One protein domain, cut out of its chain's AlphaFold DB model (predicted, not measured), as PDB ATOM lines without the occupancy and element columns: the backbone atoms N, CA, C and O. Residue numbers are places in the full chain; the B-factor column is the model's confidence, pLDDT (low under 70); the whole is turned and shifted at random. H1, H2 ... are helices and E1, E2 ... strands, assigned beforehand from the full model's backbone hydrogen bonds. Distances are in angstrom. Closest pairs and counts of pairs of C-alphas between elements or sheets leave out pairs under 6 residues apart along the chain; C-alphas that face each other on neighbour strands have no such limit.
ATOM      1  N   PHE A  32      31.143 -15.181   4.165       73.00
ATOM      2  CA  PHE A  32      30.610 -14.427   3.029       73.00
ATOM      3  C   PHE A  32      29.075 -14.422   3.090       73.00
ATOM      4  O   PHE A  32      28.489 -15.484   3.337       73.00
ATOM      5  N   PRO A  33      28.423 -13.268   2.863       69.25
ATOM      6  CA  PRO A  33      26.977 -13.181   2.884       69.25
ATOM      7  C   PRO A  33      26.432 -14.213   1.909       69.25
ATOM      8  O   PRO A  33      26.764 -14.228   0.720       69.25
ATOM      9  N   ARG A  34      25.651 -15.138   2.457       76.88
ATOM     10  CA  ARG A  34      24.930 -16.125   1.667       76.88
ATOM     11  C   ARG A  34      23.742 -15.424   1.037       76.88
ATOM     12  O   ARG A  34      23.203 -14.494   1.626       76.88
ATOM     13  N   LYS A  35      23.333 -15.869  -0.145       80.75
ATOM     14  CA  LYS A  35      22.067 -15.436  -0.737       80.75
ATOM     15  C   LYS A  35      20.923 -15.791   0.213       80.75
ATOM     16  O   LYS A  35      20.914 -16.895   0.761       80.75
ATOM     17  N   ASP A  36      19.981 -14.875   0.404       84.00
ATOM     18  CA  ASP A  36      18.716 -15.199   1.052       84.00
ATOM     19  C   ASP A  36      17.945 -16.149   0.132       84.00
ATOM     20  O   ASP A  36      17.578 -15.786  -0.987       84.00
ATOM     21  N   LEU A  37      17.736 -17.378   0.605       86.12
ATOM     22  CA  LEU A  37      17.037 -18.435  -0.125       86.12
ATOM     23  C   LEU A  37      15.541 -18.136  -0.304       86.12
ATOM     24  O   LEU A  37      14.891 -18.769  -1.131       86.12
ATOM     25  N   LYS A  38      14.986 -17.182   0.457       89.44
ATOM     26  CA  LYS A  38      13.600 -16.723   0.302       89.44
ATOM     27  C   LYS A  38      13.428 -15.805  -0.908       89.44
ATOM     28  O   LYS A  38      12.322 -15.700  -1.436       89.44
ATOM     29  N   ILE A  39      14.503 -15.157  -1.360       85.50
ATOM     30  CA  ILE A  39      14.495 -14.319  -2.559       85.50
ATOM     31  C   ILE A  39      14.757 -15.220  -3.763       85.50
ATOM     32  O   ILE A  39      15.820 -15.829  -3.890       85.50
ATOM     33  N   LYS A  40      13.781 -15.303  -4.668       88.88
ATOM     34  CA  LYS A  40      13.935 -16.055  -5.918       88.88
ATOM     35  C   LYS A  40      15.032 -15.409  -6.776       88.88
ATOM     36  O   LYS A  40      14.993 -14.189  -6.926       88.88
ATOM     37  N   PRO A  41      15.963 -16.186  -7.362       87.69
ATOM     38  CA  PRO A  41      16.955 -15.648  -8.289       87.69
ATOM     39  C   PRO A  41      16.291 -14.899  -9.448       87.69
ATOM     40  O   PRO A  41      15.242 -15.321  -9.944       87.69
ATOM     41  N   GLY A  42      16.903 -13.796  -9.874       89.44
ATOM     42  CA  GLY A  42      16.462 -13.039 -11.038       89.44
ATOM     43  C   GLY A  42      16.841 -13.722 -12.349       89.44
ATOM     44  O   GLY A  42      17.425 -14.807 -12.375       89.44
ATOM     45  N   THR A  43      16.546 -13.052 -13.458       92.50
ATOM     46  CA  THR A  43      17.059 -13.430 -14.784       92.50
ATOM     47  C   THR A  43      18.129 -12.442 -15.232       92.50
ATOM     48  O   THR A  43      18.347 -11.417 -14.588       92.50
ATOM     49  N   LYS A  44      18.809 -12.723 -16.349       87.88
ATOM     50  CA  LYS A  44      19.792 -11.786 -16.916       87.88
ATOM     51  C   LYS A  44      19.158 -10.437 -17.275       87.88
ATOM     52  O   LYS A  44      19.782  -9.400 -17.093       87.88
ATOM     53  N   GLU A  45      17.917 -10.456 -17.751       91.06
ATOM     54  CA  GLU A  45      17.151  -9.274 -18.161       91.06
ATOM     55  C   GLU A  45      16.536  -8.547 -16.961       91.06
ATOM     56  O   GLU A  45      16.304  -7.340 -17.009       91.06
ATOM     57  N   LYS A  46      16.242  -9.288 -15.888       90.56
ATOM     58  CA  LYS A  46      15.629  -8.779 -14.659       90.56
ATOM     59  C   LYS A  46      16.371  -9.331 -13.439       90.56
ATOM     60  O   LYS A  46      15.846 -10.224 -12.765       90.56
ATOM     61  N   PRO A  47      17.593  -8.840 -13.162       92.31
ATOM     62  CA  PRO A  47      18.322  -9.246 -11.973       92.31
ATOM     63  C   PRO A  47      17.614  -8.711 -10.729       92.31
ATOM     64  O   PRO A  47      17.037  -7.622 -10.736       92.31
ATOM     65  N   VAL A  48      17.667  -9.479  -9.645       93.50
ATOM     66  CA  VAL A  48      17.125  -9.066  -8.346       93.50
ATOM     67  C   VAL A  48      18.254  -8.697  -7.405       93.50
ATOM     68  O   VAL A  48      19.370  -9.198  -7.516       93.50
ATOM     69  N   CYS A  49      17.960  -7.821  -6.453       91.88
ATOM     70  CA  CYS A  49      18.892  -7.515  -5.384       91.88
ATOM     71  C   CYS A  49      18.723  -8.529  -4.248       91.88
ATOM     72  O   CYS A  49      17.654  -8.600  -3.644       91.88
ATOM     73  N   ASN A  50      19.763  -9.307  -3.952       89.62
ATOM     74  CA  ASN A  50      19.776 -10.283  -2.866       89.62
ATOM     75  C   ASN A  50      20.969  -9.990  -1.945       89.62
ATOM     76  O   ASN A  50      22.124 -10.103  -2.351       89.62
ATOM     77  N   ASN A  51      20.688  -9.564  -0.710       86.75
ATOM     78  CA  ASN A  51      21.700  -9.163   0.276       86.75
ATOM     79  C   ASN A  51      22.702  -8.115  -0.246       86.75
ATOM     80  O   ASN A  51      23.911  -8.211  -0.018       86.75
ATOM     81  N   ASN A  52      22.168  -7.092  -0.923       89.56
ATOM     82  CA  ASN A  52      22.895  -5.978  -1.546       89.56
ATOM     83  C   ASN A  52      23.817  -6.375  -2.706       89.56
ATOM     84  O   ASN A  52      24.653  -5.578  -3.126       89.56
ATOM     85  N   GLN A  53      23.660  -7.581  -3.257       91.31
ATOM     86  CA  GLN A  53      24.340  -8.018  -4.475       91.31
ATOM     87  C   GLN A  53      23.333  -8.409  -5.553       91.31
ATOM     88  O   GLN A  53      22.270  -8.960  -5.262       91.31
ATOM     89  N   TRP A  54      23.666  -8.112  -6.807       93.06
ATOM     90  CA  TRP A  54      22.845  -8.508  -7.946       93.06
ATOM     91  C   TRP A  54      22.850 -10.028  -8.125       93.06
ATOM     92  O   TRP A  54      23.906 -10.667  -8.118       93.06
ATOM     93  N   ASP A  55      21.663 -10.593  -8.326       92.25
ATOM     94  CA  ASP A  55      21.445 -11.999  -8.634       92.25
ATOM     95  C   ASP A  55      20.539 -12.165  -9.875       92.25
ATOM     96  O   ASP A  55      19.346 -11.853  -9.797       92.25
ATOM     97  N   PRO A  56      21.054 -12.661 -11.017       93.50
ATOM     98  CA  PRO A  56      22.450 -13.022 -11.262       93.50
ATOM     99  C   PRO A  56      23.385 -11.795 -11.289       93.50
ATOM    100  O   PRO A  56      22.930 -10.671 -11.511       93.50
ATOM    101  N   PRO A  57      24.704 -11.998 -11.106       93.06
ATOM    102  CA  PRO A  57      25.687 -10.935 -11.271       93.06
ATOM    103  C   PRO A  57      25.674 -10.334 -12.687       93.06
ATOM    104  O   PRO A  57      25.436 -11.070 -13.649       93.06
ATOM    105  N   PRO A  58      26.011  -9.040 -12.852       92.75
ATOM    106  CA  PRO A  58      26.094  -8.425 -14.170       92.75
ATOM    107  C   PRO A  58      27.144  -9.098 -15.050       92.75
ATOM    108  O   PRO A  58      28.193  -9.554 -14.581       92.75
ATOM    109  N   GLU A  59      26.897  -9.103 -16.355       91.81
ATOM    110  CA  GLU A  59      27.806  -9.727 -17.306       91.81
ATOM    111  C   GLU A  59      29.206  -9.089 -17.279       91.81
ATOM    112  O   GLU A  59      29.397  -7.884 -17.050       91.81
ATOM    113  N   GLY A  60      30.217  -9.948 -17.427       90.56
ATOM    114  CA  GLY A  60      31.626  -9.566 -17.368       90.56
ATOM    115  C   GLY A  60      32.063  -8.968 -16.028       90.56
ATOM    116  O   GLY A  60      33.152  -8.409 -15.956       90.56
ATOM    117  N   ALA A  61      31.229  -9.006 -14.984       93.00
ATOM    118  CA  ALA A  61      31.602  -8.536 -13.659       93.00
ATOM    119  C   ALA A  61      32.328  -9.621 -12.867       93.00
ATOM    120  O   ALA A  61      31.973 -10.803 -12.922       93.00
ATOM    121  N   ILE A  62      33.330  -9.224 -12.089       95.38
ATOM    122  CA  ILE A  62      33.947 -10.116 -11.106       95.38
ATOM    123  C   ILE A  62      33.167  -9.955  -9.802       95.38
ATOM    124  O   ILE A  62      33.411  -9.009  -9.069       95.38
ATOM    125  N   CYS A  63      32.212 -10.851  -9.538       93.94
ATOM    126  CA  CYS A  63      31.348 -10.819  -8.351       93.94
ATOM    127  C   CYS A  63      31.500 -12.111  -7.550       93.94
ATOM    128  O   CYS A  63      30.770 -13.076  -7.766       93.94
ATOM    129  N   GLY A  64      32.486 -12.144  -6.657       93.12
ATOM    130  CA  GLY A  64      32.861 -13.352  -5.929       93.12
ATOM    131  C   GLY A  64      33.932 -14.186  -6.635       93.12
ATOM    132  O   GLY A  64      33.999 -15.390  -6.402       93.12
ATOM    133  N   GLY A  65      34.746 -13.572  -7.502       93.50
ATOM    134  CA  GLY A  65      35.841 -14.268  -8.184       93.50
ATOM    135  C   GLY A  65      36.889 -14.776  -7.194       93.50
ATOM    136  O   GLY A  65      37.155 -14.120  -6.191       93.50
ATOM    137  N   GLN A  66      37.481 -15.932  -7.466       93.69
ATOM    138  CA  GLN A  66      38.580 -16.490  -6.673       93.69
ATOM    139  C   GLN A  66      39.888 -16.403  -7.459       93.69
ATOM    140  O   GLN A  66      39.861 -16.118  -8.656       93.69
ATOM    141  N   GLY A  67      41.004 -16.614  -6.765       94.25
ATOM    142  CA  GLY A  67      42.323 -16.659  -7.380       94.25
ATOM    143  C   GLY A  67      43.268 -15.568  -6.906       94.25
ATOM    144  O   GLY A  67      42.855 -14.470  -6.515       94.25
ATOM    145  N   TRP A  68      44.558 -15.874  -6.972       93.00
ATOM    146  CA  TRP A  68      45.625 -14.898  -6.790       93.00
ATOM    147  C   TRP A  68      45.846 -14.076  -8.056       93.00
ATOM    148  O   TRP A  68      45.487 -14.489  -9.159       93.00
ATOM    149  N   LEU A  69      46.434 -12.890  -7.892       92.62
ATOM    150  CA  LEU A  69      46.870 -12.090  -9.030       92.62
ATOM    151  C   LEU A  69      48.134 -12.693  -9.633       92.62
ATOM    152  O   LEU A  69      49.128 -12.852  -8.933       92.62
ATOM    153  N   LEU A  70      48.114 -12.910 -10.948       91.88
ATOM    154  CA  LEU A  70      49.301 -13.306 -11.718       91.88
ATOM    155  C   LEU A  70      50.364 -12.197 -11.788       91.88
ATOM    156  O   LEU A  70      51.535 -12.449 -12.058       91.88
ATOM    157  N   ASP A  71      49.945 -10.948 -11.589       91.62
ATOM    158  CA  ASP A  71      50.788  -9.761 -11.673       91.62
ATOM    159  C   ASP A  71      51.081  -9.178 -10.277       91.62
ATOM    160  O   ASP A  71      50.225  -9.245  -9.388       91.62
ATOM    161  N   PRO A  72      52.219  -8.479 -10.084       88.31
ATOM    162  CA  PRO A  72      52.504  -7.781  -8.834       88.31
ATOM    163  C   PRO A  72      51.407  -6.776  -8.455       88.31
ATOM    164  O   PRO A  72      51.029  -5.920  -9.256       88.31
ATOM    165  N   ILE A  73      50.978  -6.800  -7.189       84.31
ATOM    166  CA  ILE A  73      49.906  -5.950  -6.626       84.31
ATOM    167  C   ILE A  73      50.102  -4.454  -6.963       84.31
ATOM    168  O   ILE A  73      49.145  -3.761  -7.313       84.31
ATOM    169  N   LYS A  74      51.348  -3.950  -6.945       85.94
ATOM    170  CA  LYS A  74      51.672  -2.542  -7.267       85.94
ATOM    171  C   LYS A  74      51.195  -2.108  -8.663       85.94
ATOM    172  O   LYS A  74      50.853  -0.942  -8.842       85.94
ATOM    173  N   LYS A  75      51.127  -3.025  -9.638       91.38
ATOM    174  CA  LYS A  75      50.672  -2.748 -11.015       91.38
ATOM    175  C   LYS A  75      49.248  -2.188 -11.052       91.38
ATOM    176  O   LYS A  75      48.936  -1.353 -11.907       91.38
ATOM    177  N   TRP A  76      48.412  -2.622 -10.110       91.81
ATOM    178  CA  TRP A  76      46.972  -2.374 -10.074       91.81
ATOM    179  C   TRP A  76      46.561  -1.164  -9.225       91.81
ATOM    180  O   TRP A  76      45.370  -0.888  -9.103       91.81
ATOM    181  N   GLY A  77      47.531  -0.422  -8.676       91.75
ATOM    182  CA  GLY A  77      47.257   0.754  -7.846       91.75
ATOM    183  C   GLY A  77      46.640   0.356  -6.509       91.75
ATOM    184  O   GLY A  77      45.491   0.680  -6.233       91.75
ATOM    185  N   PHE A  78      47.373  -0.425  -5.712       90.94
ATOM    186  CA  PHE A  78      46.925  -0.802  -4.373       90.94
ATOM    187  C   PHE A  78      46.694   0.439  -3.513       90.94
ATOM    188  O   PHE A  78      47.608   1.234  -3.289       90.94
ATOM    189  N   ILE A  79      45.480   0.567  -2.994       89.88
ATOM    190  CA  ILE A  79      45.082   1.669  -2.135       89.88
ATOM    191  C   ILE A  79      45.464   1.308  -0.706       89.88
ATOM    192  O   ILE A  79      44.861   0.436  -0.081       89.88
ATOM    193  N   LYS A  80      46.472   2.000  -0.173       84.75
ATOM    194  CA  LYS A  80      46.889   1.848   1.221       84.75
ATOM    195  C   LYS A  80      45.998   2.698   2.128       84.75
ATOM    196  O   LYS A  80      46.393   3.781   2.547       84.75
ATOM    197  N   ASP A  81      44.803   2.212   2.446       75.81
ATOM    198  CA  ASP A  81      43.974   2.765   3.517       75.81
ATOM    199  C   ASP A  81      43.829   1.738   4.649       75.81
ATOM    200  O   ASP A  81      43.150   0.719   4.557       75.81
ATOM    201  N   GLN A  82      44.555   1.982   5.739       57.53
ATOM    202  CA  GLN A  82      44.505   1.122   6.914       57.53
ATOM    203  C   GLN A  82      43.174   1.333   7.627       57.53
ATOM    204  O   GLN A  82      42.991   2.274   8.393       57.53
ATOM    205  N   THR A  83      42.231   0.450   7.349       58.44
ATOM    206  CA  THR A  83      41.108   0.194   8.238       58.44
ATOM    207  C   THR A  83      41.139  -1.288   8.531       58.44
ATOM    208  O   THR A  83      40.955  -2.082   7.604       58.44
ATOM    209  N   ASP A  84      41.383  -1.649   9.791       59.75
ATOM    210  CA  ASP A  84      41.066  -2.985  10.277       59.75
ATOM    211  C   ASP A  84      39.623  -3.278   9.873       59.75
ATOM    212  O   ASP A  84      38.699  -2.506  10.153       59.75
ATOM    213  N   PHE A  85      39.452  -4.325   9.075       63.31
ATOM    214  CA  PHE A  85      38.207  -4.561   8.375       63.31
ATOM    215  C   PHE A  85      37.596  -5.852   8.893       63.31
ATOM    216  O   PHE A  85      37.978  -6.952   8.505       63.31
ATOM    217  N   TYR A  86      36.622  -5.689   9.775       60.38
ATOM    218  CA  TYR A  86      36.008  -6.791  10.510       60.38
ATOM    219  C   TYR A  86      34.779  -7.392   9.808       60.38
ATOM    220  O   TYR A  86      34.104  -8.247  10.375       60.38
ATOM    221  N   TRP A  87      34.473  -6.965   8.578       70.69
ATOM    222  CA  TRP A  87      33.164  -7.190   7.958       70.69
ATOM    223  C   TRP A  87      33.255  -7.830   6.561       70.69
ATOM    224  O   TRP A  87      34.301  -8.351   6.173       70.69
ATOM    225  N   GLY A  88      32.138  -7.908   5.837       84.69
ATOM    226  CA  GLY A  88      31.993  -8.666   4.596       84.69
ATOM    227  C   GLY A  88      32.134  -7.814   3.324       84.69
ATOM    228  O   GLY A  88      32.638  -6.693   3.340       84.69
ATOM    229  N   PRO A  89      31.693  -8.322   2.163       88.62
ATOM    230  CA  PRO A  89      31.813  -7.615   0.890       88.62
ATOM    231  C   PRO A  89      31.011  -6.307   0.827       88.62
ATOM    232  O   PRO A  89      31.448  -5.379   0.153       88.62
ATOM    233  N   ASN A  90      29.896  -6.188   1.557       87.00
ATOM    234  CA  ASN A  90      29.067  -4.978   1.554       87.00
ATOM    235  C   ASN A  90      29.781  -3.798   2.221       87.00
ATOM    236  O   ASN A  90      29.738  -2.669   1.736       87.00
ATOM    237  N   GLU A  91      30.481  -4.042   3.323       85.19
ATOM    238  CA  GLU A  91      31.227  -3.002   4.023       85.19
ATOM    239  C   GLU A  91      32.504  -2.634   3.252       85.19
ATOM    240  O   GLU A  91      32.931  -1.479   3.267       85.19
ATOM    241  N   CYS A  92      33.085  -3.586   2.513       88.44
ATOM    242  CA  CYS A  92      34.285  -3.354   1.711       88.44
ATOM    243  C   CYS A  92      33.924  -2.518   0.485       88.44
ATOM    244  O   CYS A  92      34.618  -1.550   0.170       88.44
ATOM    245  N   TYR A  93      32.764  -2.803  -0.115       88.94
ATOM    246  CA  TYR A  93      32.127  -1.938  -1.097       88.94
ATOM    247  C   TYR A  93      31.951  -0.514  -0.555       88.94
ATOM    248  O   TYR A  93      32.417   0.428  -1.186       88.94
ATOM    249  N   LYS A  94      31.364  -0.322   0.636       85.00
ATOM    250  CA  LYS A  94      31.216   1.026   1.223       85.00
ATOM    251  C   LYS A  94      32.566   1.731   1.377       85.00
ATOM    252  O   LYS A  94      32.722   2.880   0.970       85.00
ATOM    253  N   SER A  95      33.565   1.024   1.905       85.50
ATOM    254  CA  SER A  95      34.921   1.556   2.058       85.50
ATOM    255  C   SER A  95      35.546   1.941   0.712       85.50
ATOM    256  O   SER A  95      36.221   2.963   0.630       85.50
ATOM    257  N   CYS A  96      35.291   1.188  -0.362       88.44
ATOM    258  CA  CYS A  96      35.767   1.473  -1.721       88.44
ATOM    259  C   CYS A  96      35.412   2.911  -2.163       88.44
ATOM    260  O   CYS A  96      36.285   3.617  -2.668       88.44
ATOM    261  N   PHE A  97      34.210   3.406  -1.843       83.44
ATOM    262  CA  PHE A  97      33.744   4.757  -2.206       83.44
ATOM    263  C   PHE A  97      34.161   5.884  -1.255       83.44
ATOM    264  O   PHE A  97      33.864   7.049  -1.521       83.44
ATOM    265  N   LYS A  98      34.858   5.580  -0.156       81.75
ATOM    266  CA  LYS A  98      35.367   6.620   0.743       81.75
ATOM    267  C   LYS A  98      36.310   7.553  -0.028       81.75
ATOM    268  O   LYS A  98      37.241   7.085  -0.680       81.75
ATOM    269  N   LYS A  99      36.099   8.871   0.070       78.81
ATOM    270  CA  LYS A  99      37.022   9.864  -0.505       78.81
ATOM    271  C   LYS A  99      38.402   9.743   0.146       78.81
ATOM    272  O   LYS A  99      38.508   9.545   1.358       78.81
ATOM    273  N   ARG A 100      39.455   9.872  -0.659       81.56
ATOM    274  CA  ARG A 100      40.857   9.774  -0.231       81.56
ATOM    275  C   ARG A 100      41.641  10.955  -0.787       81.56
ATOM    276  O   ARG A 100      41.372  11.408  -1.890       81.56
ATOM    277  N   THR A 101      42.609  11.442  -0.019       80.50
ATOM    278  CA  THR A 101      43.494  12.552  -0.416       80.50
ATOM    279  C   THR A 101      44.704  12.086  -1.226       80.50
ATOM    280  O   THR A 101      45.270  12.869  -1.980       80.50
ATOM    281  N   HIS A 102      45.109  10.821  -1.074       79.19
ATOM    282  CA  HIS A 102      46.363  10.281  -1.623       79.19
ATOM    283  C   HIS A 102      46.168   9.084  -2.566       79.19
ATOM    284  O   HIS A 102      47.140   8.434  -2.933       79.19
ATOM    285  N   ALA A 103      44.923   8.763  -2.916       81.88
ATOM    286  CA  ALA A 103      44.582   7.672  -3.819       81.88
ATOM    287  C   ALA A 103      43.340   8.051  -4.631       81.88
ATOM    288  O   ALA A 103      42.493   8.808  -4.155       81.88
ATOM    289  N   GLY A 104      43.245   7.519  -5.841       83.94
ATOM    290  CA  GLY A 104      42.091   7.620  -6.714       83.94
ATOM    291  C   GLY A 104      40.942   6.702  -6.302       83.94
ATOM    292  O   GLY A 104      40.902   6.112  -5.216       83.94
ATOM    293  N   ASP A 105      39.971   6.590  -7.203       88.31
ATOM    294  CA  ASP A 105      38.785   5.772  -6.992       88.31
ATOM    295  C   ASP A 105      39.126   4.283  -6.975       88.31
ATOM    296  O   ASP A 105      39.734   3.755  -7.906       88.31
ATOM    297  N   CYS A 106      38.600   3.572  -5.987       90.88
ATOM    298  CA  CYS A 106      38.610   2.118  -5.990       90.88
ATOM    299  C   CYS A 106      37.708   1.570  -7.117       90.88
ATOM    300  O   CYS A 106      36.544   1.954  -7.256       90.88
ATOM    301  N   LYS A 107      38.256   0.673  -7.943       93.31
ATOM    302  CA  LYS A 107      37.567   0.051  -9.093       93.31
ATOM    303  C   LYS A 107      37.313  -1.442  -8.908       93.31
ATOM    304  O   LYS A 107      36.433  -1.984  -9.570       93.31
ATOM    305  N   ILE A 108      38.064  -2.093  -8.028       94.75
ATOM    306  CA  ILE A 108      37.918  -3.504  -7.662       94.75
ATOM    307  C   ILE A 108      38.530  -3.726  -6.279       94.75
ATOM    308  O   ILE A 108      39.427  -2.986  -5.860       94.75
ATOM    309  N   PHE A 109      38.043  -4.733  -5.562       93.69
ATOM    310  CA  PHE A 109      38.545  -5.065  -4.237       93.69
ATOM    311  C   PHE A 109      38.509  -6.566  -3.949       93.69
ATOM    312  O   PHE A 109      37.654  -7.291  -4.457       93.69
ATOM    313  N   ALA A 110      39.446  -7.020  -3.119       93.06
ATOM    314  CA  ALA A 110      39.488  -8.360  -2.555       93.06
ATOM    315  C   ALA A 110      39.047  -8.319  -1.089       93.06
ATOM    316  O   ALA A 110      39.574  -7.562  -0.271       93.06
ATOM    317  N   VAL A 111      38.070  -9.155  -0.762       91.81
ATOM    318  CA  VAL A 111      37.476  -9.256   0.570       91.81
ATOM    319  C   VAL A 111      38.027 -10.495   1.241       91.81
ATOM    320  O   VAL A 111      37.702 -11.606   0.822       91.81
ATOM    321  N   TRP A 112      38.818 -10.294   2.288       89.00
ATOM    322  CA  TRP A 112      39.206 -11.322   3.244       89.00
ATOM    323  C   TRP A 112      38.247 -11.218   4.433       89.00
ATOM    324  O   TRP A 112      38.411 -10.301   5.245       89.00
ATOM    325  N   PRO A 113      37.214 -12.075   4.523       81.62
ATOM    326  CA  PRO A 113      36.155 -11.880   5.504       81.62
ATOM    327  C   PRO A 113      36.698 -11.875   6.931       81.62
ATOM    328  O   PRO A 113      37.486 -12.745   7.297       81.62
ATOM    329  N   GLY A 114      36.297 -10.872   7.715       77.62
ATOM    330  CA  GLY A 114      36.759 -10.692   9.095       77.62
ATOM    331  C   GLY A 114      38.237 -10.313   9.255       77.62
ATOM    332  O   GLY A 114      38.713 -10.287  10.385       77.62
ATOM    333  N   LEU A 115      38.965 -10.044   8.164       82.94
ATOM    334  CA  LEU A 115      40.394  -9.728   8.206       82.94
ATOM    335  C   LEU A 115      40.720  -8.382   7.551       82.94
ATOM    336  O   LEU A 115      41.217  -7.473   8.212       82.94
ATOM    337  N   ARG A 116      40.525  -8.262   6.233       86.50
ATOM    338  CA  ARG A 116      40.919  -7.059   5.481       86.50
ATOM    339  C   ARG A 116      40.145  -6.874   4.179       86.50
ATOM    340  O   ARG A 116      39.680  -7.828   3.559       86.50
ATOM    341  N   CYS A 117      40.071  -5.623   3.743       89.25
ATOM    342  CA  CYS A 117      39.512  -5.201   2.463       89.25
ATOM    343  C   CYS A 117      40.635  -4.571   1.628       89.25
ATOM    344  O   CYS A 117      41.056  -3.446   1.893       89.25
ATOM    345  N   GLU A 118      41.143  -5.305   0.641       91.12
ATOM    346  CA  GLU A 118      42.193  -4.824  -0.258       91.12
ATOM    347  C   GLU A 118      41.558  -4.126  -1.458       91.12
ATOM    348  O   GLU A 118      40.767  -4.738  -2.170       91.12
ATOM    349  N   LYS A 119      41.895  -2.859  -1.701       92.00
ATOM    350  CA  LYS A 119      41.271  -2.038  -2.750       92.00
ATOM    351  C   LYS A 119      42.297  -1.608  -3.785       92.00
ATOM    352  O   LYS A 119      43.464  -1.392  -3.460       92.00
ATOM    353  N   TYR A 120      41.840  -1.467  -5.023       93.19
ATOM    354  CA  TYR A 120      42.701  -1.227  -6.175       93.19
ATOM    355  C   TYR A 120      42.094  -0.161  -7.094       93.19
ATOM    356  O   TYR A 120      40.887  -0.165  -7.351       93.19
ATOM    357  N   GLU A 121      42.930   0.748  -7.597       93.25
ATOM    358  CA  GLU A 121      42.532   1.868  -8.468       93.25
ATOM    359  C   GLU A 121      42.292   1.450  -9.920       93.25
ATOM    360  O   GLU A 121      41.629   2.148 -10.688       93.25
ATOM    361  N   LYS A 122      42.851   0.310 -10.329       93.50
ATOM    362  CA  LYS A 122      42.694  -0.221 -11.682       93.50
ATOM    363  C   LYS A 122      41.793  -1.440 -11.665       93.50
ATOM    364  O   LYS A 122      41.820  -2.236 -10.733       93.50
ATOM    365  N   LYS A 123      41.028  -1.617 -12.741       92.12
ATOM    366  CA  LYS A 123      40.321  -2.877 -12.983       92.12
ATOM    367  C   LYS A 123      41.331  -4.001 -13.177       92.12
ATOM    368  O   LYS A 123      42.351  -3.797 -13.834       92.12
ATOM    369  N   ILE A 124      41.009  -5.177 -12.653       91.94
ATOM    370  CA  ILE A 124      41.777  -6.401 -12.872       91.94
ATOM    371  C   ILE A 124      40.987  -7.255 -13.871       91.94
ATOM    372  O   ILE A 124      39.846  -7.618 -13.582       91.94
ATOM    373  N   PRO A 125      41.549  -7.556 -15.050       90.25
ATOM    374  CA  PRO A 125      40.940  -8.481 -15.997       90.25
ATOM    375  C   PRO A 125      40.811  -9.897 -15.412       90.25
ATOM    376  O   PRO A 125      41.669 -10.338 -14.649       90.25
ATOM    377  N   ARG A 126      39.753 -10.637 -15.774       88.06
ATOM    378  CA  ARG A 126      39.499 -11.986 -15.227       88.06
ATOM    379  C   ARG A 126      40.618 -12.982 -15.560       88.06
ATOM    380  O   ARG A 126      40.907 -13.837 -14.738       88.06
ATOM    381  N   ASP A 127      41.271 -12.841 -16.710       91.19
ATOM    382  CA  ASP A 127      42.441 -13.633 -17.125       91.19
ATOM    383  C   ASP A 127      43.691 -13.387 -16.262       91.19
ATOM    384  O   ASP A 127      44.674 -14.109 -16.387       91.19
ATOM    385  N   ARG A 128      43.667 -12.380 -15.379       92.94
ATOM    386  CA  ARG A 128      44.741 -12.092 -14.414       92.94
ATOM    387  C   ARG A 128      44.501 -12.683 -13.034       92.94
ATOM    388  O   ARG A 128      45.356 -12.517 -12.165       92.94
ATOM    389  N   LEU A 129      43.372 -13.364 -12.850       90.94
ATOM    390  CA  LEU A 129      43.093 -14.166 -11.672       90.94
ATOM    391  C   LEU A 129      43.437 -15.620 -11.979       90.94
ATOM    392  O   LEU A 129      42.906 -16.211 -12.919       90.94
ATOM    393  N   GLU A 130      44.330 -16.193 -11.183       93.25
ATOM    394  CA  GLU A 130      44.603 -17.623 -11.227       93.25
ATOM    395  C   GLU A 130      43.333 -18.434 -10.965       93.25
ATOM    396  O   GLU A 130      42.478 -18.048 -10.173       93.25
ATOM    397  N   ASN A 131      43.232 -19.619 -11.562       88.69
ATOM    398  CA  ASN A 131      42.136 -20.536 -11.266       88.69
ATOM    399  C   ASN A 131      42.430 -21.349  -9.993       88.69
ATOM    400  O   ASN A 131      42.603 -22.566 -10.041       88.69
ATOM    401  N   SER A 132      42.555 -20.660  -8.859       90.00
ATOM    402  CA  SER A 132      42.822 -21.259  -7.551       90.00
ATOM    403  C   SER A 132      41.737 -20.891  -6.542       90.00
ATOM    404  O   SER A 132      41.171 -19.797  -6.555       90.00
ATOM    405  N   THR A 133      41.417 -21.825  -5.646       91.62
ATOM    406  CA  THR A 133      40.498 -21.548  -4.540       91.62
ATOM    407  C   THR A 133      41.201 -20.674  -3.510       91.62
ATOM    408  O   THR A 133      42.233 -21.046  -2.960       91.62
ATOM    409  N   THR A 134      40.612 -19.519  -3.219       91.38
ATOM    410  CA  THR A 134      41.140 -18.554  -2.252       91.38
ATOM    411  C   THR A 134      40.156 -18.311  -1.113       91.38
ATOM    412  O   THR A 134      38.938 -18.374  -1.300       91.38
ATOM    413  N   ALA A 135      40.695 -18.005   0.072       88.75
ATOM    414  CA  ALA A 135      39.911 -17.621   1.253       88.75
ATOM    415  C   ALA A 135      39.254 -16.237   1.105       88.75
ATOM    416  O   ALA A 135      38.262 -15.933   1.765       88.75
ATOM    417  N   PHE A 136      39.795 -15.408   0.214       90.81
ATOM    418  CA  PHE A 136      39.223 -14.131  -0.183       90.81
ATOM    419  C   PHE A 136      38.493 -14.237  -1.516       90.81
ATOM    420  O   PHE A 136      38.683 -15.188  -2.281       90.81
ATOM    421  N   ARG A 137      37.673 -13.228  -1.802       94.06
ATOM    422  CA  ARG A 137      36.958 -13.104  -3.071       94.06
ATOM    423  C   ARG A 137      37.066 -11.701  -3.643       94.06
ATOM    424  O   ARG A 137      37.035 -10.721  -2.901       94.06
ATOM    425  N   TRP A 138      37.142 -11.631  -4.962       94.81
ATOM    426  CA  TRP A 138      37.189 -10.414  -5.756       94.81
ATOM    427  C   TRP A 138      35.798  -9.905  -6.094       94.81
ATOM    428  O   TRP A 138      34.910 -10.680  -6.465       94.81
ATOM    429  N   TYR A 139      35.645  -8.590  -6.020       95.06
ATOM    430  CA  TYR A 139      34.399  -7.901  -6.290       95.06
ATOM    431  C   TYR A 139      34.639  -6.578  -7.013       95.06
ATOM    432  O   TYR A 139      35.438  -5.748  -6.578       95.06
ATOM    433  N   GLU A 140      33.898  -6.352  -8.091       95.00
ATOM    434  CA  GLU A 140      33.748  -5.029  -8.687       95.00
ATOM    435  C   GLU A 140      32.553  -4.288  -8.066       95.00
ATOM    436  O   GLU A 140      31.549  -4.915  -7.719       95.00
ATOM    437  N   PRO A 141      32.579  -2.946  -7.981       92.12
ATOM    438  CA  PRO A 141      31.460  -2.183  -7.437       92.12
ATOM    439  C   PRO A 141      30.120  -2.449  -8.135       92.12
ATOM    440  O   PRO A 141      29.084  -2.502  -7.478       92.12
ATOM    441  N   LYS A 142      30.127  -2.713  -9.449       92.44
ATOM    442  CA  LYS A 142      28.900  -3.037 -10.199       92.44
ATOM    443  C   LYS A 142      28.196  -4.317  -9.729       92.44
ATOM    444  O   LYS A 142      27.063  -4.540 -10.122       92.44
ATOM    445  N   CYS A 143      28.833  -5.148  -8.905       93.38
ATOM    446  CA  CYS A 143      28.221  -6.344  -8.323       93.38
ATOM    447  C   CYS A 143      27.151  -6.039  -7.275       93.38
ATOM    448  O   CYS A 143      26.354  -6.919  -6.952       93.38
ATOM    449  N   PHE A 144      27.147  -4.823  -6.731       91.69
ATOM    450  CA  PHE A 144      26.298  -4.456  -5.611       91.69
ATOM    451  C   PHE A 144      25.098  -3.644  -6.075       91.69
ATOM    452  O   PHE A 144      25.158  -2.867  -7.031       91.69
TER     453      PHE A 144
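AT A GLANCE: This is residues 32 to 144 of the 153 residues of an uncharacterized protein of Fusarium poae (UniProt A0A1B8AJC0). With little regular structure, the model is a small twisted sheet, E3 - E6 - E4 - E5, antiparallel, with helix H2 over one face and long loops round it; the hairpin E1 and E2 lies towards one end of the longest axis. The printed part has 113 residues, 34 in named elements, ordered E1 E2 E3 H1 H2 E4 E5 E6, class mixed. It is compact, radius of gyration of the C-alphas 14.1 A, spanning 41 by 27 by 24 A.

IN THESE COORDINATES: E1, residues 48 to 50, begins at C-alpha (17.125, -9.066, -8.346). E2 is 53 to 55, E3 63 to 65, H1 73 to 76, H2 89 to 96, E4 108 to 112, 13.5 A long, E5 116 to 120, 13.2 A, and E6 137 to 139, ending at C-alpha (34.399, -7.901, -6.290).

HOW THE PARTS SIT: Within hydrogen-bond range are N 50 and O 53 of hairpin E1 and E2, N 64 and O 138 of E3 and E6, N 110 and O 118 of hairpin E4 and E5, each 2.8 A. H2 is on the sheet, height 8.5 A; its closest C-alphas with E4 are Pro 89 and Val 111, 5.9 A. H1 only grazes the sheet. Every O i to N i+4 pair in H2 is within range; H1 is too short for one.

THE WHOLE: The printed part has no cut. H1 to H2, H2 to E4 and E5 to E6 are long links. Residues 33 and 82 to 86 have pLDDT under 70.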